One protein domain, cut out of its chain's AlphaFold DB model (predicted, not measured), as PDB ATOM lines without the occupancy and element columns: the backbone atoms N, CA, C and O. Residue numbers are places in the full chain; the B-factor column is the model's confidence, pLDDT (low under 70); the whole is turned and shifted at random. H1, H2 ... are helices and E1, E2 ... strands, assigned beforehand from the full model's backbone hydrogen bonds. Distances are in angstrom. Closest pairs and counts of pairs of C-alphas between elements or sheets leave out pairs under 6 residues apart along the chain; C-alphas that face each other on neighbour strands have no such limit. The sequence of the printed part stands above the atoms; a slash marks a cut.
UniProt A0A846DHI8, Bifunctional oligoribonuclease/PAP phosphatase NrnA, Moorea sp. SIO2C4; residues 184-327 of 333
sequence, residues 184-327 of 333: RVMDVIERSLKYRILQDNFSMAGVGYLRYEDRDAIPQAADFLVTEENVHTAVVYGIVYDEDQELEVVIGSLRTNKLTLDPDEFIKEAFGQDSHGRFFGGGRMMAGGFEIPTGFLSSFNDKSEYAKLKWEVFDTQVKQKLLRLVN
ATOM      1  N   ARG A 184      27.229  -9.436   4.213       90.31
ATOM      2  CA  ARG A 184      28.493  -8.901   3.691       90.31
ATOM      3  C   ARG A 184      29.668  -9.139   4.633       90.31
ATOM      4  O   ARG A 184      30.751  -9.471   4.164       90.31
ATOM      5  N   VAL A 185      29.458  -9.028   5.948       91.88
ATOM      6  CA  VAL A 185      30.479  -9.414   6.938       91.88
ATOM      7  C   VAL A 185      30.798 -10.904   6.813       91.88
ATOM      8  O   VAL A 185      31.968 -11.274   6.802       91.88
ATOM      9  N   MET A 186      29.780 -11.756   6.664       94.62
ATOM     10  CA  MET A 186      29.989 -13.195   6.473       94.62
ATOM     11  C   MET A 186      30.765 -13.500   5.182       94.62
ATOM     12  O   MET A 186      31.692 -14.303   5.221       94.62
ATOM     13  N   ASP A 187      30.465 -12.811   4.078       96.19
ATOM     14  CA  ASP A 187      31.188 -12.953   2.806       96.19
ATOM     15  C   ASP A 187      32.662 -12.500   2.935       96.19
ATOM     16  O   ASP A 187      33.566 -13.061   2.314       96.19
ATOM     17  N   VAL A 188      32.947 -11.475   3.749       97.12
ATOM     18  CA  VAL A 188      34.325 -11.038   4.051       97.12
ATOM     19  C   VAL A 188      35.053 -12.071   4.908       97.12
ATOM     20  O   VAL A 188      36.207 -12.374   4.616       97.12
ATOM     21  N   ILE A 189      34.388 -12.662   5.906       97.00
ATOM     22  CA  ILE A 189      34.946 -13.764   6.702       97.00
ATOM     23  C   ILE A 189      35.270 -14.959   5.796       97.00
ATOM     24  O   ILE A 189      36.387 -15.471   5.851       97.00
ATOM     25  N   GLU A 190      34.354 -15.361   4.913       98.00
ATOM     26  CA  GLU A 190      34.584 -16.434   3.939       98.00
ATOM     27  C   GLU A 190      35.807 -16.141   3.059       98.00
ATOM     28  O   GLU A 190      36.712 -16.971   2.952       98.00
ATOM     29  N   ARG A 191      35.879 -14.937   2.468       97.81
ATOM     30  CA  ARG A 191      37.040 -14.506   1.671       97.81
ATOM     31  C   ARG A 191      38.328 -14.545   2.489       97.81
ATOM     32  O   ARG A 191      39.342 -15.018   1.982       97.81
ATOM     33  N   SER A 192      38.284 -14.089   3.739       97.81
ATOM     34  CA  SER A 192      39.451 -14.073   4.617       97.81
ATOM     35  C   SER A 192      39.953 -15.488   4.911       97.81
ATOM     36  O   SER A 192      41.142 -15.751   4.790       97.81
ATOM     37  N   LEU A 193      39.050 -16.440   5.164       97.50
ATOM     38  CA  LEU A 193      39.400 -17.846   5.346       97.50
ATOM     39  C   LEU A 193      39.979 -18.456   4.067       97.50
ATOM     40  O   LEU A 193      40.926 -19.236   4.142       97.50
ATOM     41  N   LYS A 194      39.424 -18.109   2.904       97.38
ATOM     42  CA  LYS A 194      39.821 -18.672   1.609       97.38
ATOM     43  C   LYS A 194      41.189 -18.187   1.126       97.38
ATOM     44  O   LYS A 194      41.919 -18.970   0.527       97.38
ATOM     45  N   TYR A 195      41.513 -16.912   1.340       95.50
ATOM     46  CA  TYR A 195      42.706 -16.269   0.773       95.50
ATOM     47  C   TYR A 195      43.793 -15.944   1.808       95.50
ATOM     48  O   TYR A 195      44.751 -15.237   1.478       95.50
ATOM     49  N   ARG A 196      43.661 -16.441   3.049       95.75
ATOM     50  CA  ARG A 196      44.687 -16.258   4.081       95.75
ATOM     51  C   ARG A 196      45.981 -16.993   3.756       95.75
ATOM     52  O   ARG A 196      45.968 -18.084   3.192       95.75
ATOM     53  N   ILE A 197      47.083 -16.411   4.203       95.94
ATOM     54  CA  ILE A 197      48.373 -17.073   4.360       95.94
ATOM     55  C   ILE A 197      48.582 -17.283   5.857       95.94
ATOM     56  O   ILE A 197      48.445 -16.337   6.637       95.94
ATOM     57  N   LEU A 198      48.894 -18.520   6.238       95.44
ATOM     58  CA  LEU A 198      49.330 -18.863   7.586       95.44
ATOM     59  C   LEU A 198      50.854 -18.952   7.590       95.44
ATOM     60  O   LEU A 198      51.423 -19.719   6.816       95.44
ATOM     61  N   GLN A 199      51.489 -18.163   8.450       94.00
ATOM     62  CA  GLN A 199      52.929 -18.194   8.688       94.00
ATOM     63  C   GLN A 199      53.145 -18.171  10.199       94.00
ATOM     64  O   GLN A 199      52.743 -17.221  10.868       94.00
ATOM     65  N   ASP A 200      53.739 -19.232  10.743       91.00
ATOM     66  CA  ASP A 200      53.872 -19.442  12.188       91.00
ATOM     67  C   ASP A 200      52.520 -19.317  12.916       91.00
ATOM     68  O   ASP A 200      51.632 -20.141  12.710       91.00
ATOM     69  N   ASN A 201      52.341 -18.287  13.748       93.62
ATOM     70  CA  ASN A 201      51.081 -17.984  14.436       93.62
ATOM     71  C   ASN A 201      50.357 -16.745  13.881       93.62
ATOM     72  O   ASN A 201      49.464 -16.203  14.544       93.62
ATOM     73  N   PHE A 202      50.735 -16.309  12.676       97.00
ATOM     74  CA  PHE A 202      50.112 -15.212  11.946       97.00
ATOM     75  C   PHE A 202      49.171 -15.723  10.858       97.00
ATOM     76  O   PHE A 202      49.520 -16.591  10.059       97.00
ATOM     77  N   SER A 203      47.997 -15.104  10.782       97.81
ATOM     78  CA  SER A 203      47.011 -15.279   9.719       97.81
ATOM     79  C   SER A 203      46.827 -13.959   8.979       97.81
ATOM     80  O   SER A 203      46.365 -12.979   9.558       97.81
ATOM     81  N   MET A 204      47.221 -13.901   7.709       98.00
ATOM     82  CA  MET A 204      47.193 -12.672   6.907       98.00
ATOM     83  C   MET A 204      46.279 -12.853   5.703       98.00
ATOM     84  O   MET A 204      46.544 -13.712   4.864       98.00
ATOM     85  N   ALA A 205      45.223 -12.049   5.588       98.12
ATOM     86  CA  ALA A 205      44.218 -12.212   4.545       98.12
ATOM     87  C   ALA A 205      43.849 -10.892   3.855       98.12
ATOM     88  O   ALA A 205      43.307  -9.973   4.468       98.12
ATOM     89  N   GLY A 206      44.066 -10.851   2.543       98.06
ATOM     90  CA  GLY A 206      43.519  -9.817   1.675       98.06
ATOM     91  C   GLY A 206      42.116 -10.198   1.201       98.06
ATOM     92  O   GLY A 206      41.921 -11.275   0.636       98.06
ATOM     93  N   VAL A 207      41.130  -9.324   1.408       97.88
ATOM     94  CA  VAL A 207      39.718  -9.608   1.093       97.88
ATOM     95  C   VAL A 207      39.214  -8.940  -0.189       97.88
ATOM     96  O   VAL A 207      38.086  -9.203  -0.599       97.88
ATOM     97  N   GLY A 208      40.025  -8.142  -0.883       96.00
ATOM     98  CA  GLY A 208      39.634  -7.456  -2.117       96.00
ATOM     99  C   GLY A 208      38.959  -6.113  -1.864       96.00
ATOM    100  O   GLY A 208      39.253  -5.443  -0.876       96.00
ATOM    101  N   TYR A 209      38.048  -5.723  -2.761       94.62
ATOM    102  CA  TYR A 209      37.298  -4.472  -2.630       94.62
ATOM    103  C   TYR A 209      36.115  -4.607  -1.671       94.62
ATOM    104  O   TYR A 209      35.423  -5.637  -1.635       94.62
ATOM    105  N   LEU A 210      35.872  -3.527  -0.936       93.81
ATOM    106  CA  LEU A 210      34.704  -3.298  -0.100       93.81
ATOM    107  C   LEU A 210      34.187  -1.885  -0.342       93.81
ATOM    108  O   LEU A 210      34.957  -0.963  -0.605       93.81
ATOM    109  N   ARG A 211      32.875  -1.718  -0.210       91.19
ATOM    110  CA  ARG A 211      32.282  -0.388  -0.134       91.19
ATOM    111  C   ARG A 211      32.579   0.228   1.222       91.19
ATOM    112  O   ARG A 211      32.736  -0.494   2.212       91.19
ATOM    113  N   TYR A 212      32.595   1.551   1.281       88.31
ATOM    114  CA  TYR A 212      32.864   2.281   2.511       88.31
ATOM    115  C   TYR A 212      31.903   1.925   3.655       88.31
ATOM    116  O   TYR A 212      32.343   1.791   4.798       88.31
ATOM    117  N   GLU A 213      30.616   1.672   3.376       87.31
ATOM    118  CA  GLU A 213      29.668   1.239   4.412       87.31
ATOM    119  C   GLU A 213      29.984  -0.141   5.017       87.31
ATOM    120  O   GLU A 213      29.553  -0.438   6.132       87.31
ATOM    121  N   ASP A 214      30.759  -0.969   4.313       90.88
ATOM    122  CA  ASP A 214      31.096  -2.335   4.711       90.88
ATOM    123  C   ASP A 214      32.511  -2.447   5.312       90.88
ATOM    124  O   ASP A 214      32.960  -3.552   5.622       90.88
ATOM    125  N   ARG A 215      33.221  -1.326   5.512       91.44
ATOM    126  CA  ARG A 215      34.609  -1.297   6.017       91.44
ATOM    127  C   ARG A 215      34.805  -2.049   7.337       91.44
ATOM    128  O   ARG A 215      35.813  -2.729   7.512       91.44
ATOM    129  N   ASP A 216      33.810  -2.012   8.227       91.75
ATOM    130  CA  ASP A 216      33.873  -2.679   9.535       91.75
ATOM    131  C   ASP A 216      33.764  -4.209   9.435       91.75
ATOM    132  O   ASP A 216      33.883  -4.911  10.441       91.75
ATOM    133  N   ALA A 217      33.581  -4.765   8.236       94.50
ATOM    134  CA  ALA A 217      33.750  -6.192   8.003       94.50
ATOM    135  C   ALA A 217      35.218  -6.639   8.118       94.50
ATOM    136  O   ALA A 217      35.469  -7.788   8.477       94.50
ATOM    137  N   ILE A 218      36.182  -5.746   7.861       96.94
ATOM    138  CA  ILE A 218      37.623  -6.019   7.975       96.94
ATOM    139  C   ILE A 218      38.019  -6.342   9.429       96.94
ATOM    140  O   ILE A 218      38.528  -7.442   9.661       96.94
ATOM    141  N   PRO A 219      37.766  -5.467  10.429       94.81
ATOM    142  CA  PRO A 219      38.061  -5.792  11.822       94.81
ATOM    143  C   PRO A 219      37.279  -7.007  12.323       94.81
ATOM    144  O   PRO A 219      37.868  -7.854  12.985       94.81
ATOM    145  N   GLN A 220      36.009  -7.170  11.935       94.06
ATOM    146  CA  GLN A 220      35.215  -8.345  12.322       94.06
ATOM    147  C   GLN A 220      35.777  -9.662  11.773       94.06
ATOM    148  O   GLN A 220      35.676 -10.696  12.434       94.06
ATOM    149  N   ALA A 221      36.362  -9.646  10.574       97.00
ATOM    150  CA  ALA A 221      37.043 -10.809  10.025       97.00
ATOM    151  C   ALA A 221      38.362 -11.092  10.755       97.00
ATOM    152  O   ALA A 221      38.640 -12.249  11.050       97.00
ATOM    153  N   ALA A 222      39.137 -10.066  11.123       97.44
ATOM    154  CA  ALA A 222      40.337 -10.249  11.944       97.44
ATOM    155  C   ALA A 222      40.001 -10.820  13.336       97.44
ATOM    156  O   ALA A 222      40.651 -11.766  13.780       97.44
ATOM    157  N   ASP A 223      38.948 -10.304  13.981       93.75
ATOM    158  CA  ASP A 223      38.425 -10.826  15.251       93.75
ATOM    159  C   ASP A 223      37.970 -12.285  15.118       93.75
ATOM    160  O   ASP A 223      38.128 -13.068  16.046       93.75
ATOM    161  N   PHE A 224      37.418 -12.675  13.965       95.31
ATOM    162  CA  PHE A 224      37.052 -14.066  13.711       95.31
ATOM    163  C   PHE A 224      38.291 -14.953  13.527       95.31
ATOM    164  O   PHE A 224      38.387 -16.003  14.155       95.31
ATOM    165  N   LEU A 225      39.256 -14.543  12.699       97.19
ATOM    166  CA  LEU A 225      40.442 -15.354  12.404       97.19
ATOM    167  C   LEU A 225      41.317 -15.607  13.638       97.19
ATOM    168  O   LEU A 225      41.859 -16.698  13.764       97.19
ATOM    169  N   VAL A 226      41.424 -14.657  14.575       96.19
ATOM    170  CA  VAL A 226      42.216 -14.847  15.811       96.19
ATOM    171  C   VAL A 226      41.581 -15.849  16.795       96.19
ATOM    172  O   VAL A 226      42.171 -16.166  17.824       96.19
ATOM    173  N   THR A 227      40.373 -16.349  16.501       94.62
ATOM    174  CA  THR A 227      39.732 -17.432  17.270       94.62
ATOM    175  C   THR A 227      40.143 -18.828  16.796       94.62
ATOM    176  O   THR A 227      39.836 -19.809  17.471       94.62
ATOM    177  N   GLU A 228      40.818 -18.931  15.645       95.69
ATOM    178  CA  GLU A 228      41.344 -20.192  15.127       95.69
ATOM    179  C   GLU A 228      42.479 -20.712  16.021       95.69
ATOM    180  O   GLU A 228      43.328 -19.956  16.495       95.69
ATOM    181  N   GLU A 229      42.501 -22.025  16.254       93.31
ATOM    182  CA  GLU A 229      43.548 -22.661  17.050       93.31
ATOM    183  C   GLU A 229      44.938 -22.359  16.464       93.31
ATOM    184  O   GLU A 229      45.143 -22.433  15.254       93.31
ATOM    185  N   ASN A 230      45.903 -22.035  17.329       92.50
ATOM    186  CA  ASN A 230      47.283 -21.679  16.969       92.50
ATOM    187  C   ASN A 230      47.451 -20.384  16.147       92.50
ATOM    188  O   ASN A 230      48.582 -20.017  15.824       92.50
ATOM    189  N   VAL A 231      46.374 -19.639  15.873       96.62
ATOM    190  CA  VAL A 231      46.453 -18.275  15.338       96.62
ATOM    191  C   VAL A 231      46.477 -17.295  16.506       96.62
ATOM    192  O   VAL A 231      45.479 -17.069  17.182       96.62
ATOM    193  N   HIS A 232      47.636 -16.687  16.751       95.94
ATOM    194  CA  HIS A 232      47.776 -15.672  17.794       95.94
ATOM    195  C   HIS A 232      47.647 -14.260  17.252       95.94
ATOM    196  O   HIS A 232      47.311 -13.364  18.018       95.94
ATOM    197  N   THR A 233      47.913 -14.042  15.966       97.50
ATOM    198  CA  THR A 233      47.790 -12.729  15.337       97.50
ATOM    199  C   THR A 233      47.089 -12.861  13.993       97.50
ATOM    200  O   THR A 233      47.472 -13.678  13.162       97.50
ATOM    201  N   ALA A 234      46.064 -12.050  13.760       98.25
ATOM    202  CA  ALA A 234      45.343 -11.977  12.502       98.25
ATOM    203  C   ALA A 234      45.435 -10.566  11.916       98.25
ATOM    204  O   ALA A 234      45.190  -9.583  12.614       98.25
ATOM    205  N   VAL A 235      45.757 -10.470  10.627       98.38
ATOM    206  CA  VAL A 235      45.747  -9.226   9.855       98.38
ATOM    207  C   VAL A 235      44.826  -9.411   8.660       98.38
ATOM    208  O   VAL A 235      45.102 -10.215   7.772       98.38
ATOM    209  N   VAL A 236      43.731  -8.659   8.623       98.69
ATOM    210  CA  VAL A 236      42.802  -8.646   7.484       98.69
ATOM    211  C   VAL A 236      42.810  -7.263   6.866       98.69
ATOM    212  O   VAL A 236      42.811  -6.273   7.594       98.69
ATOM    213  N   TYR A 237      42.819  -7.179   5.539       98.62
ATOM    214  CA  TYR A 237      42.841  -5.902   4.828       98.62
ATOM    215  C   TYR A 237      42.133  -5.971   3.475       98.62
ATOM    216  O   TYR A 237      41.980  -7.037   2.877       98.62
ATOM    217  N   GLY A 238      41.708  -4.817   2.973       97.88
ATOM    218  CA  GLY A 238      41.036  -4.674   1.687       97.88
ATOM    219  C   GLY A 238      41.124  -3.247   1.160       97.88
ATOM    220  O   GLY A 238      41.479  -2.330   1.898       97.88
ATOM    221  N   ILE A 239      40.789  -3.059  -0.116       96.69
ATOM    222  CA  ILE A 239      40.607  -1.718  -0.681       96.69
ATOM    223  C   ILE A 239      39.179  -1.279  -0.377       96.69
ATOM    224  O   ILE A 239      38.217  -1.930  -0.787       96.69
ATOM    225  N   VAL A 240      39.044  -0.178   0.346       94.25
ATOM    226  CA  VAL A 240      37.767   0.449   0.661       94.25
ATOM    227  C   VAL A 240      37.603   1.667  -0.232       94.25
ATOM    228  O   VAL A 240      38.482   2.528  -0.267       94.25
ATOM    229  N   TYR A 241      36.484   1.726  -0.951       90.44
ATOM    230  CA  TYR A 241      36.144   2.860  -1.803       90.44
ATOM    231  C   TYR A 241      34.813   3.492  -1.392       90.44
ATOM    232  O   TYR A 241      33.864   2.792  -1.023       90.44
ATOM    233  N   ASP A 242      34.762   4.817  -1.463       85.38
ATOM    234  CA  ASP A 242      33.556   5.625  -1.315       85.38
ATOM    235  C   ASP A 242      33.273   6.309  -2.661       85.38
ATOM    236  O   ASP A 242      34.079   7.114  -3.131       85.38
ATOM    237  N   GLU A 243      32.155   5.947  -3.298       74.94
ATOM    238  CA  GLU A 243      31.747   6.522  -4.589       74.94
ATOM    239  C   GLU A 243      31.426   8.017  -4.467       74.94
ATOM    240  O   GLU A 243      31.712   8.771  -5.393       74.94
ATOM    241  N   ASP A 244      30.895   8.458  -3.322       72.31
ATOM    242  CA  ASP A 244      30.457   9.842  -3.121       72.31
ATOM    243  C   ASP A 244      31.642  10.781  -2.855       72.31
ATOM    244  O   ASP A 244      31.586  11.972  -3.162       72.31
ATOM    245  N   GLN A 245      32.715  10.261  -2.253       67.06
ATOM    246  CA  GLN A 245      33.881  11.054  -1.841       67.06
ATOM    247  C   GLN A 245      35.106  10.864  -2.741       67.06
ATOM    248  O   GLN A 245      36.160  11.419  -2.436       67.06
ATOM    249  N   GLU A 246      34.991  10.049  -3.797       74.19
ATOM    250  CA  GLU A 246      36.111   9.576  -4.630       74.19
ATOM    251  C   GLU A 246      37.311   9.077  -3.795       74.19
ATOM    252  O   GLU A 246      38.469   9.128  -4.215       74.19
ATOM    253  N   LEU A 247      37.031   8.590  -2.583       81.31
ATOM    254  CA  LEU A 247      38.037   8.123  -1.645       81.31
ATOM    255  C   LEU A 247      38.321   6.658  -1.937       81.31
ATOM    256  O   LEU A 247      37.405   5.839  -1.968       81.31
ATOM    257  N   GLU A 248      39.595   6.314  -2.081       90.81
ATOM    258  CA  GLU A 248      40.029   4.932  -2.189       90.81
ATOM    259  C   GLU A 248      41.293   4.700  -1.361       90.81
ATOM    260  O   GLU A 248      42.342   5.312  -1.573       90.81
ATOM    261  N   VAL A 249      41.175   3.804  -0.386       93.94
ATOM    262  CA  VAL A 249      42.208   3.550   0.617       93.94
ATOM    263  C   VAL A 249      42.312   2.057   0.895       93.94
ATOM    264  O   VAL A 249      41.315   1.338   0.920       93.94
ATOM    265  N   VAL A 250      43.523   1.563   1.131       96.94
ATOM    266  CA  VAL A 250      43.720   0.232   1.708       96.94
ATOM    267  C   VAL A 250      43.502   0.350   3.206       96.94
ATOM    268  O   VAL A 250      44.280   1.019   3.881       96.94
ATOM    269  N   ILE A 251      42.472  -0.312   3.722       97.12
ATOM    270  CA  ILE A 251      42.208  -0.392   5.158       97.12
ATOM    271  C   ILE A 251      42.582  -1.784   5.635       97.12
ATOM    272  O   ILE A 251      42.229  -2.784   5.005       97.12
ATOM    273  N   GLY A 252      43.269  -1.859   6.768       97.62
ATOM    274  CA  GLY A 252      43.558  -3.115   7.431       97.62
ATOM    275  C   GLY A 252      43.367  -3.055   8.933       97.62
ATOM    276  O   GLY A 252      43.431  -2.000   9.559       97.62
ATOM    277  N   SER A 253      43.121  -4.228   9.504       98.12
ATOM    278  CA  SER A 253      42.930  -4.436  10.929       98.12
ATOM    279  C   SER A 253      43.812  -5.579  11.400       98.12
ATOM    280  O   SER A 253      43.766  -6.676  10.843       98.12
ATOM    281  N   LEU A 254      44.562  -5.322  12.466       98.12
ATOM    282  CA  LEU A 254      45.336  -6.307  13.205       98.12
ATOM    283  C   LEU A 254      44.620  -6.643  14.515       98.12
ATOM    284  O   LEU A 254      44.140  -5.755  15.228       98.12
ATOM    285  N   ARG A 255      44.567  -7.932  14.839       97.06
ATOM    286  CA  ARG A 255      44.142  -8.468  16.136       97.06
ATOM    287  C   ARG A 255      45.176  -9.450  16.629       97.06
ATOM    288  O   ARG A 255      45.656 -10.264  15.849       97.06
ATOM    289  N   THR A 256      45.537  -9.376  17.900       95.69
ATOM    290  CA  THR A 256      46.536 -10.272  18.473       95.69
ATOM    291  C   THR A 256      46.159 -10.695  19.880       95.69
ATOM    292  O   THR A 256      45.685  -9.882  20.656       95.69
ATOM    293  N   ASN A 257      46.409 -11.957  20.215       92.88
ATOM    294  CA  ASN A 257      46.411 -12.501  21.573       92.88
ATOM    295  C   ASN A 257      47.846 -12.637  22.125       92.88
ATOM    296  O   ASN A 257      48.048 -13.020  23.277       92.88
ATOM    297  N   LYS A 258      48.860 -12.322  21.307       90.94
ATOM    298  CA  LYS A 258      50.278 -12.423  21.655       90.94
ATOM    299  C   LYS A 258      50.722 -11.200  22.459       90.94
ATOM    300  O   LYS A 258      50.863 -10.121  21.901       90.94
ATOM    301  N   LEU A 259      51.010 -11.396  23.748       86.44
ATOM    302  CA  LEU A 259      51.457 -10.333  24.668       86.44
ATOM    303  C   LEU A 259      52.800  -9.694  24.288       86.44
ATOM    304  O   LEU A 259      53.099  -8.590  24.725       86.44
ATOM    305  N   THR A 260      53.629 -10.403  23.522       89.75
ATOM    306  CA  THR A 260      54.956  -9.932  23.100       89.75
ATOM    307  C   THR A 260      54.941  -9.175  21.778       89.75
ATOM    308  O   THR A 260      55.997  -8.739  21.331       89.75
ATOM    309  N   LEU A 261      53.781  -9.050  21.131       92.94
ATOM    310  CA  LEU A 261      53.623  -8.254  19.922       92.94
ATOM    311  C   LEU A 261      52.977  -6.924  20.302       92.94
ATOM    312  O   LEU A 261      51.845  -6.932  20.774       92.94
ATOM    313  N   ASP A 262      53.659  -5.811  20.045       94.12
ATOM    314  CA  ASP A 262      53.046  -4.485  20.101       94.12
ATOM    315  C   ASP A 262      52.392  -4.173  18.738       94.12
ATOM    316  O   ASP A 262      53.101  -4.043  17.734       94.12
ATOM    317  N   PRO A 263      51.047  -4.075  18.649       94.75
ATOM    318  CA  PRO A 263      50.362  -3.738  17.404       94.75
ATOM    319  C   PRO A 263      50.769  -2.392  16.805       94.75
ATOM    320  O   PRO A 263      50.728  -2.244  15.586       94.75
ATOM    321  N   ASP A 264      51.097  -1.408  17.644       92.81
ATOM    322  CA  ASP A 264      51.462  -0.067  17.200       92.81
ATOM    323  C   ASP A 264      52.817  -0.086  16.502       92.81
ATOM    324  O   ASP A 264      52.921   0.325  15.347       92.81
ATOM    325  N   GLU A 265      53.826  -0.641  17.174       94.00
ATOM    326  CA  GLU A 265      55.172  -0.792  16.623       94.00
ATOM    327  C   GLU A 265      55.150  -1.643  15.350       94.00
ATOM    328  O   GLU A 265      55.652  -1.210  14.313       94.00
ATOM    329  N   PHE A 266      54.467  -2.794  15.381       95.75
ATOM    330  CA  PHE A 266      54.395  -3.712  14.244       95.75
ATOM    331  C   PHE A 266      53.791  -3.060  12.991       95.75
ATOM    332  O   PHE A 266      54.317  -3.203  11.887       95.75
ATOM    333  N   ILE A 267      52.686  -2.317  13.134       96.50
ATOM    334  CA  ILE A 267      52.040  -1.635  12.002       96.50
ATOM    335  C   ILE A 267      52.909  -0.486  11.487       96.50
ATOM    336  O   ILE A 267      53.058  -0.321  10.271       96.50
ATOM    337  N   LYS A 268      53.490   0.304  12.396       94.75
ATOM    338  CA  LYS A 268      54.365   1.425  12.042       94.75
ATOM    339  C   LYS A 268      55.618   0.955  11.315       94.75
ATOM    340  O   LYS A 268      56.001   1.581  10.329       94.75
ATOM    341  N   GLU A 269      56.213  -0.153  11.742       95.75
ATOM    342  CA  GLU A 269      57.366  -0.760  11.079       95.75
ATOM    343  C   GLU A 269      56.986  -1.349   9.711       95.75
ATOM    344  O   GLU A 269      57.686  -1.124   8.719       95.75
ATOM    345  N   ALA A 270      55.840  -2.032   9.613       96.06
ATOM    346  CA  ALA A 270      55.396  -2.651   8.365       96.06
ATOM    347  C   ALA A 270      55.124  -1.608   7.269       96.06
ATOM    348  O   ALA A 270      55.564  -1.757   6.121       96.06
ATOM    349  N   PHE A 271      54.392  -0.543   7.600       96.00
ATOM    350  CA  PHE A 271      53.851   0.380   6.599       96.00
ATOM    351  C   PHE A 271      54.552   1.738   6.553       96.00
ATOM    352  O   PHE A 271      54.612   2.328   5.476       96.00
ATOM    353  N   GLY A 272      55.166   2.191   7.646       93.50
ATOM    354  CA  GLY A 272      55.905   3.451   7.694       93.50
ATOM    355  C   GLY A 272      55.012   4.696   7.737       93.50
ATOM    356  O   GLY A 272      53.906   4.675   8.285       93.50
ATOM    357  N   GLN A 273      55.525   5.797   7.183       92.38
ATOM    358  CA  GLN A 273      54.927   7.134   7.238       92.38
ATOM    359  C   GLN A 273      54.714   7.738   5.846       92.38
ATOM    360  O   GLN A 273      55.401   7.378   4.887       92.38
ATOM    361  N   ASP A 274      53.790   8.695   5.760       87.75
ATOM    362  CA  ASP A 274      53.631   9.582   4.611       87.75
ATOM    363  C   ASP A 274      54.758  10.636   4.533       87.75
ATOM    364  O   ASP A 274      55.616  10.751   5.411       87.75
ATOM    365  N   SER A 275      54.757  11.442   3.466       84.50
ATOM    366  CA  SER A 275      55.751  12.505   3.250       84.50
ATOM    367  C   SER A 275      55.722  13.626   4.296       84.50
ATOM    368  O   SER A 275      56.653  14.427   4.349       84.50
ATOM    369  N   HIS A 276      54.673  13.695   5.114       81.31
ATOM    370  CA  HIS A 276      54.513  14.660   6.200       81.31
ATOM    371  C   HIS A 276      54.879  14.049   7.563       81.31
ATOM    372  O   HIS A 276      54.678  14.691   8.593       81.31
ATOM    373  N   GLY A 277      55.410  12.819   7.583       81.75
ATOM    374  CA  GLY A 277      55.814  12.113   8.798       81.75
ATOM    375  C   GLY A 277      54.656  11.480   9.573       81.75
ATOM    376  O   GLY A 277      54.843  11.055  10.714       81.75
ATOM    377  N   ARG A 278      53.449  11.404   8.996       83.12
ATOM    378  CA  ARG A 278      52.302  10.748   9.640       83.12
ATOM    379  C   ARG A 278      52.321   9.261   9.329       83.12
ATOM    380  O   ARG A 278      52.375   8.872   8.168       83.12
ATOM    381  N   PHE A 279      52.267   8.426  10.361       89.50
ATOM    382  CA  PHE A 279      52.198   6.978  10.180       89.50
ATOM    383  C   PHE A 279      50.907   6.564   9.466       89.50
ATOM    384  O   PHE A 279      49.841   7.107   9.748       89.50
ATOM    385  N   PHE A 280      50.998   5.558   8.593       91.56
ATOM    386  CA  PHE A 280      49.830   4.984   7.910       91.56
ATOM    387  C   PHE A 280      48.936   4.147   8.828       91.56
ATOM    388  O   PHE A 280      47.887   3.667   8.416       91.56
ATOM    389  N   GLY A 281      49.343   3.925  10.069       91.81
ATOM    390  CA  GLY A 281      48.563   3.174  11.028       91.81
ATOM    391  C   GLY A 281      49.181   3.215  12.410       91.81
ATOM    392  O   GLY A 281      50.198   3.868  12.649       91.81
ATOM    393  N   GLY A 282      48.540   2.497  13.315       90.06
ATOM    394  CA  GLY A 282      48.978   2.354  14.688       90.06
ATOM    395  C   GLY A 282      48.092   1.375  15.429       90.06
ATOM    396  O   GLY A 282      47.206   0.729  14.859       90.06
ATOM    397  N   GLY A 283      48.323   1.262  16.724       87.56
ATOM    398  CA  GLY A 283      47.613   0.296  17.535       87.56
ATOM    399  C   GLY A 283      47.642   0.612  19.011       87.56
ATOM    400  O   GLY A 283      48.248   1.574  19.472       87.56
ATOM    401  N   ARG A 284      46.907  -0.201  19.756       82.94
ATOM    402  CA  ARG A 284      46.910  -0.199  21.211       82.94
ATOM    403  C   ARG A 284      46.508  -1.570  21.718       82.94
ATOM    404  O   ARG A 284      45.553  -2.175  21.229       82.94
ATOM    405  N   MET A 285      47.180  -2.012  22.775       83.06
ATOM    406  CA  MET A 285      46.870  -3.267  23.458       83.06
ATOM    407  C   MET A 285      46.921  -4.462  22.493       83.06
ATOM    408  O   MET A 285      47.992  -4.852  22.060       83.06
ATOM    409  N   MET A 286      45.762  -5.023  22.150       89.25
ATOM    410  CA  MET A 286      45.606  -6.259  21.379       89.25
ATOM    411  C   MET A 286      45.090  -5.999  19.953       89.25
ATOM    412  O   MET A 286      44.741  -6.930  19.226       89.25
ATOM    413  N   ALA A 287      44.994  -4.729  19.552       92.75
ATOM    414  CA  ALA A 287      44.394  -4.314  18.294       92.75
ATOM    415  C   ALA A 287      45.202  -3.203  17.623       92.75
ATOM    416  O   ALA A 287      45.740  -2.313  18.277       92.75
ATOM    417  N   GLY A 288      45.226  -3.220  16.298       94.50
ATOM    418  CA  GLY A 288      45.768  -2.135  15.493       94.50
ATOM    419  C   GLY A 288      45.011  -1.988  14.184       94.50
ATOM    420  O   GLY A 288      44.213  -2.853  13.811       94.50
ATOM    421  N   GLY A 289      45.244  -0.882  13.495       96.12
ATOM    422  CA  GLY A 289      44.668  -0.611  12.189       96.12
ATOM    423  C   GLY A 289      45.581   0.267  11.349       96.12
ATOM    424  O   GLY A 289      46.427   0.991  11.875       96.12
ATOM    425  N   PHE A 290      45.413   0.184  10.037       96.12
ATOM    426  CA  PHE A 290      46.131   1.022   9.086       96.12
ATOM    427  C   PHE A 290      45.222   1.455   7.944       96.12
ATOM    428  O   PHE A 290      44.297   0.737   7.563       96.12
ATOM    429  N   GLU A 291      45.519   2.628   7.402       94.94
ATOM    430  CA  GLU A 291      44.874   3.234   6.251       94.94
ATOM    431  C   GLU A 291      45.959   3.800   5.327       94.94
ATOM    432  O   GLU A 291      46.720   4.694   5.697       94.94
ATOM    433  N   ILE A 292      46.058   3.251   4.116       94.56
ATOM    434  CA  ILE A 292      47.066   3.637   3.124       94.56
ATOM    435  C   ILE A 292      46.338   4.174   1.888       94.56
ATOM    436  O   ILE A 292      45.626   3.408   1.234       94.56
ATOM    437  N   PRO A 293      46.512   5.457   1.524       92.06
ATOM    438  CA  PRO A 293      45.957   6.001   0.288       92.06
ATOM    439  C   PRO A 293      46.440   5.225  -0.939       92.06
ATOM    440  O   PRO A 293      47.635   4.951  -1.063       92.06
ATOM    441  N   THR A 294      45.541   4.908  -1.879       91.94
ATOM    442  CA  THR A 294      45.954   4.230  -3.125       91.94
ATOM    443  C   THR A 294      46.758   5.145  -4.056       91.94
ATOM    444  O   THR A 294      47.480   4.669  -4.939       91.94
ATOM    445  N   GLY A 295      46.707   6.458  -3.815       89.06
ATOM    446  CA  GLY A 295      47.542   7.455  -4.476       89.06
ATOM    447  C   GLY A 295      47.275   7.505  -5.976       89.06
ATOM    448  O   GLY A 295      46.131   7.538  -6.404       89.06
ATOM    449  N   PHE A 296      48.335   7.482  -6.786       87.38
ATOM    450  CA  PHE A 296      48.233   7.534  -8.251       87.38
ATOM    451  C   PHE A 296      47.342   6.432  -8.858       87.38
ATOM    452  O   PHE A 296      46.816   6.610  -9.952       87.38
ATOM    453  N   LEU A 297      47.179   5.299  -8.167       89.00
ATOM    454  CA  LEU A 297      46.355   4.184  -8.635       89.00
ATOM    455  C   LEU A 297      44.868   4.338  -8.273       89.00
ATOM    456  O   LEU A 297      44.097   3.411  -8.518       89.00
ATOM    457  N   SER A 298      44.451   5.463  -7.688       85.69
ATOM    458  CA  SER A 298      43.049   5.693  -7.345       85.69
ATOM    459  C   SER A 298      42.130   5.660  -8.574       85.69
ATOM    460  O   SER A 298      42.553   5.930  -9.700       85.69
ATOM    461  N   SER A 299      40.845   5.372  -8.341       82.06
ATOM    462  CA  SER A 299      39.775   5.399  -9.357       82.06
ATOM    463  C   SER A 299      39.812   4.227 -10.363       82.06
ATOM    464  O   SER A 299      40.532   3.242 -10.187       82.06
ATOM    465  N   PHE A 300      38.963   4.308 -11.400       77.75
ATOM    466  CA  PHE A 300      38.787   3.299 -12.461       77.75
ATOM    467  C   PHE A 300      38.348   1.907 -11.973       77.75
ATOM    468  O   PHE A 300      38.714   0.880 -12.551       77.75
ATOM    469  N   ASN A 301      37.542   1.872 -10.908       73.88
ATOM    470  CA  ASN A 301      37.000   0.636 -10.328       73.88
ATOM    471  C   ASN A 301      35.921  -0.029 -11.195       73.88
ATOM    472  O   ASN A 301      35.612  -1.203 -11.011       73.88
ATOM    473  N   ASP A 302      35.379   0.705 -12.164       75.00
ATOM    474  CA  ASP A 302      34.441   0.238 -13.184       75.00
ATOM    475  C   ASP A 302      35.095  -0.722 -14.197       75.00
ATOM    476  O   ASP A 302      34.428  -1.585 -14.772       75.00
ATOM    477  N   LYS A 303      36.419  -0.630 -14.381       80.25
ATOM    478  CA  LYS A 303      37.193  -1.531 -15.244       80.25
ATOM    479  C   LYS A 303      37.652  -2.758 -14.463       80.25
ATOM    480  O   LYS A 303      38.708  -2.746 -13.832       80.25
ATOM    481  N   SER A 304      36.888  -3.845 -14.558       82.88
ATOM    482  CA  SER A 304      37.105  -5.078 -13.783       82.88
ATOM    483  C   SER A 304      38.532  -5.646 -13.862       82.88
ATOM    484  O   SER A 304      39.079  -6.056 -12.839       82.88
ATOM    485  N   GLU A 305      39.165  -5.643 -15.040       90.12
ATOM    486  CA  GLU A 305      40.550  -6.113 -15.203       90.12
ATOM    487  C   GLU A 305      41.563  -5.205 -14.499       90.12
ATOM    488  O   GLU A 305      42.461  -5.694 -13.813       90.12
ATOM    489  N   TYR A 306      41.399  -3.884 -14.620       89.12
ATOM    490  CA  TYR A 306      42.281  -2.923 -13.960       89.12
ATOM    491  C   TYR A 306      42.122  -2.981 -12.440       89.12
ATOM    492  O   TYR A 306      43.116  -3.048 -11.722       89.12
ATOM    493  N   ALA A 307      40.881  -3.042 -11.946       89.81
ATOM    494  CA  ALA A 307      40.596  -3.190 -10.524       89.81
ATOM    495  C   ALA A 307      41.249  -4.458  -9.949       89.81
ATOM    496  O   ALA A 307      41.825  -4.413  -8.859       89.81
ATOM    497  N   LYS A 308      41.219  -5.568 -10.700       92.06
ATOM    498  CA  LYS A 308      41.877  -6.824 -10.324       92.06
ATOM    499  C   LYS A 308      43.400  -6.677 -10.253       92.06
ATOM    500  O   LYS A 308      43.971  -7.034  -9.229       92.06
ATOM    501  N   LEU A 309      44.036  -6.104 -11.276       94.38
ATOM    502  CA  LEU A 309      45.485  -5.850 -11.279       94.38
ATOM    503  C   LEU A 309      45.902  -4.931 -10.127       94.38
ATOM    504  O   LEU A 309      46.860  -5.215  -9.415       94.38
ATOM    505  N   LYS A 310      45.150  -3.848  -9.908       94.50
ATOM    506  CA  LYS A 310      45.372  -2.922  -8.794       94.50
ATOM    507  C   LYS A 310      45.307  -3.652  -7.454       94.50
ATOM    508  O   LYS A 310      46.211  -3.504  -6.635       94.50
ATOM    509  N   TRP A 311      44.282  -4.479  -7.248       95.50
ATOM    510  CA  TRP A 311      44.173  -5.296  -6.041       95.50
ATOM    511  C   TRP A 311      45.355  -6.252  -5.875       95.50
ATOM    512  O   TRP A 311      45.919  -6.309  -4.790       95.50
ATOM    513  N   GLU A 312      45.762  -6.963  -6.928       95.94
ATOM    514  CA  GLU A 312      46.898  -7.894  -6.878       95.94
ATOM    515  C   GLU A 312      48.204  -7.194  -6.469       95.94
ATOM    516  O   GLU A 312      48.967  -7.736  -5.665       95.94
ATOM    517  N   VAL A 313      48.438  -5.971  -6.959       96.44
ATOM    518  CA  VAL A 313      49.592  -5.149  -6.565       96.44
ATOM    519  C   VAL A 313      49.546  -4.807  -5.074       96.44
ATOM    520  O   VAL A 313      50.525  -5.047  -4.366       96.44
ATOM    521  N   PHE A 314      48.420  -4.286  -4.574       96.81
ATOM    522  CA  PHE A 314      48.293  -3.940  -3.154       96.81
ATOM    523  C   PHE A 314      48.350  -5.174  -2.248       96.81
ATOM    524  O   PHE A 314      49.038  -5.146  -1.231       96.81
ATOM    525  N   ASP A 315      47.693  -6.272  -2.627       97.62
ATOM    526  CA  ASP A 315      47.707  -7.531  -1.883       97.62
ATOM    527  C   ASP A 315      49.127  -8.091  -1.749       97.62
ATOM    528  O   ASP A 315      49.559  -8.441  -0.649       97.62
ATOM    529  N   THR A 316      49.883  -8.097  -2.850       96.94
ATOM    530  CA  THR A 316      51.279  -8.554  -2.862       96.94
ATOM    531  C   THR A 316      52.157  -7.666  -1.984       96.94
ATOM    532  O   THR A 316      52.906  -8.175  -1.150       96.94
ATOM    533  N   GLN A 317      52.038  -6.344  -2.122       96.81
ATOM    534  CA  GLN A 317      52.847  -5.389  -1.364       96.81
ATOM    535  C   GLN A 317      52.581  -5.469   0.145       96.81
ATOM    536  O   GLN A 317      53.522  -5.458   0.942       96.81
ATOM    537  N   VAL A 318      51.310  -5.564   0.550       96.94
ATOM    538  CA  VAL A 318      50.931  -5.691   1.964       96.94
ATOM    539  C   VAL A 318      51.463  -7.002   2.542       96.94
ATOM    540  O   VAL A 318      52.114  -6.979   3.585       96.94
ATOM    541  N   LYS A 319      51.277  -8.132   1.845       95.56
ATOM    542  CA  LYS A 319      51.815  -9.433   2.275       95.56
ATOM    543  C   LYS A 319      53.327  -9.414   2.431       95.56
ATOM    544  O   LYS A 319      53.816  -9.870   3.457       95.56
ATOM    545  N   GLN A 320      54.066  -8.870   1.464       95.19
ATOM    546  CA  GLN A 320      55.529  -8.796   1.542       95.19
ATOM    547  C   GLN A 320      56.002  -7.981   2.749       95.19
ATOM    548  O   GLN A 320      56.910  -8.406   3.462       95.19
ATOM    549  N   LYS A 321      55.367  -6.832   3.010       95.88
ATOM    550  CA  LYS A 321      55.686  -5.995   4.174       95.88
ATOM    551  C   LYS A 321      55.429  -6.713   5.497       95.88
ATOM    552  O   LYS A 321      56.283  -6.663   6.374       95.88
ATOM    553  N   LEU A 322      54.291  -7.394   5.625       95.44
ATOM    554  CA  LEU A 322      53.952  -8.144   6.835       95.44
ATOM    555  C   LEU A 322      54.874  -9.359   7.025       95.44
ATOM    556  O   LEU A 322      55.427  -9.543   8.106       95.44
ATOM    557  N   LEU A 323      55.096 -10.150   5.972       94.00
ATOM    558  CA  LEU A 323      55.941 -11.349   6.016       94.00
ATOM    559  C   LEU A 323      57.382 -11.035   6.411       94.00
ATOM    560  O   LEU A 323      57.967 -11.795   7.175       94.00
ATOM    561  N   ARG A 324      57.929  -9.897   5.966       93.00
ATOM    562  CA  ARG A 324      59.274  -9.449   6.352       93.00
ATOM    563  C   ARG A 324      59.456  -9.321   7.868       93.00
ATOM    564  O   ARG A 324      60.559  -9.547   8.355       93.00
ATOM    565  N   LEU A 325      58.405  -8.947   8.598       92.44
ATOM    566  CA  LEU A 325      58.446  -8.825  10.060       92.44
ATOM    567  C   LEU A 325      58.141 -10.144  10.769       92.44
ATOM    568  O   LEU A 325      58.643 -10.385  11.862       92.44
ATOM    569  N   VAL A 326      57.308 -10.994  10.162       89.44
ATOM    570  CA  VAL A 326      56.950 -12.299  10.734       89.44
ATOM    571  C   VAL A 326      58.101 -13.298  10.598       89.44
ATOM    572  O   VAL A 326      58.388 -14.012  11.555       89.44
ATOM    573  N   ASN A 327      58.777 -13.322   9.447       83.44
ATOM    574  CA  ASN A 327      59.907 -14.206   9.175       83.44
ATOM    575  C   ASN A 327      61.090 -13.431   8.551       83.44
ATOM    576  O   ASN A 327      61.221 -13.372   7.324       83.44
TER     577      ASN A 327
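What this domain is: This is residues 184 to 327 of the 333 residues of the protein "Bifunctional oligoribonuclease/PAP phosphatase NrnA" of Moorea sp. SIO2C4 (UniProt A0A846DHI8). A twisted sheet of six strands forms the middle layer of three, with the long helix H4 and the short H3 over one face and H1 and H2 over the other. H4 runs along the strands E2 and E3, H3 covers the part of the same face near E6, and H1 and H2 pack on each other on the opposite face. The printed part has 144 residues, with four named helices and six named strands in the order H1 E1 E2 H2 E3 E4 H3 E5 E6 H4. The sheet is mixed, in the order E1 E2 E3 E4 E6 E5, and the class is mixed, helices and strands. The whole is compact, with a radius of gyration of the C-alphas of 14.4 A and spans of 41 by 37 by 25 A.

Where its parts are: The longest strands, ten residues each, are E2, residues 202 to 211 and 26.1 A long, E3, residues 233 to 242 and 28.6 A, and E4, residues 247 to 256 and 28.6 A. E3 begins with C-alpha 233 at (47.790, -12.729, 15.337). E6, residues 287 to 293, measures 20.8 A; the short strands are E1, residues 196 to 199, and E5, residues 281 to 284. H4, residues 304 to 326, is 32.4 A long and ends with C-alpha 326 at (56.950, -12.299, 10.734). H1, residues 184 to 195, is 16.3 A long and begins with C-alpha 184 at (28.493, -8.901, 3.691). H2, residues 217 to 225, measures 12.2 A, and H3, residues 263 to 271, measures 12.1 A.

How they stand to each other: E2 and E3 are parallel at 13 degrees, with N 205 and O 235 2.9 A apart, within hydrogen-bond range. E3 and E4 form an antiparallel hairpin, with N 238 and O 251 at 2.9 A. E4 and E6 are antiparallel, with N 252 and O 290 at 2.9 A. The edge strands belong to hairpins: E1 with E2, where N 197 and O 204 are 2.8 A apart, and E5 with E6, where N 284 and O 287 are 2.8 A apart. E2 bends by 60 degrees at residue 208. H4 is on the sheet at a height of 8.2 A, over E2 and E3, and its closest C-alphas to E2 are those of Asp 315 and Gly 206, 6.0 A apart. H3, on the same face at a height of 7.5 A, lies over E6 and only just over E5, on which 3 of its C-alphas fall. H3 and H4 touch at a steep tilt of 57 degrees, opposite ways, H4 with residues 321 to 325 alone; the closest C-alphas are those of Ala 270 and Lys 321, 5.4 A apart. On the opposite face H2 stands at a height of 7.2 A, and on the local plane its line and that of E4 stand at 21 degrees, along the strands. H1, at a height of 8.2 A over the sheet, lies over E2 and runs slantwise to it at 38 degrees on the local plane. H1 and H2 touch at a steep tilt of 53 degrees, the same way, with the C-alphas of Val 185 and Ala 217 closest at 4.7 A. E2, H2 and E3 make a strand-helix-strand unit, two parallel neighbour strands with a helix between them in the chain, and its crossover is right-handed. E4, H3 and E5 make a split one, also right-handed, with E6 between its strands. Each O i to N i+4 pair is within hydrogen-bond range in H1, H2 and H3, and 18 of 19 are in H4.

The domain as a whole: The two C-alphas farthest apart are those of Leu 259 and Lys 303, at 43.3 A. The printed part has no cut, and no link is long. The mean pLDDT of the printed part is 92.3, and Gln 245 is under 70.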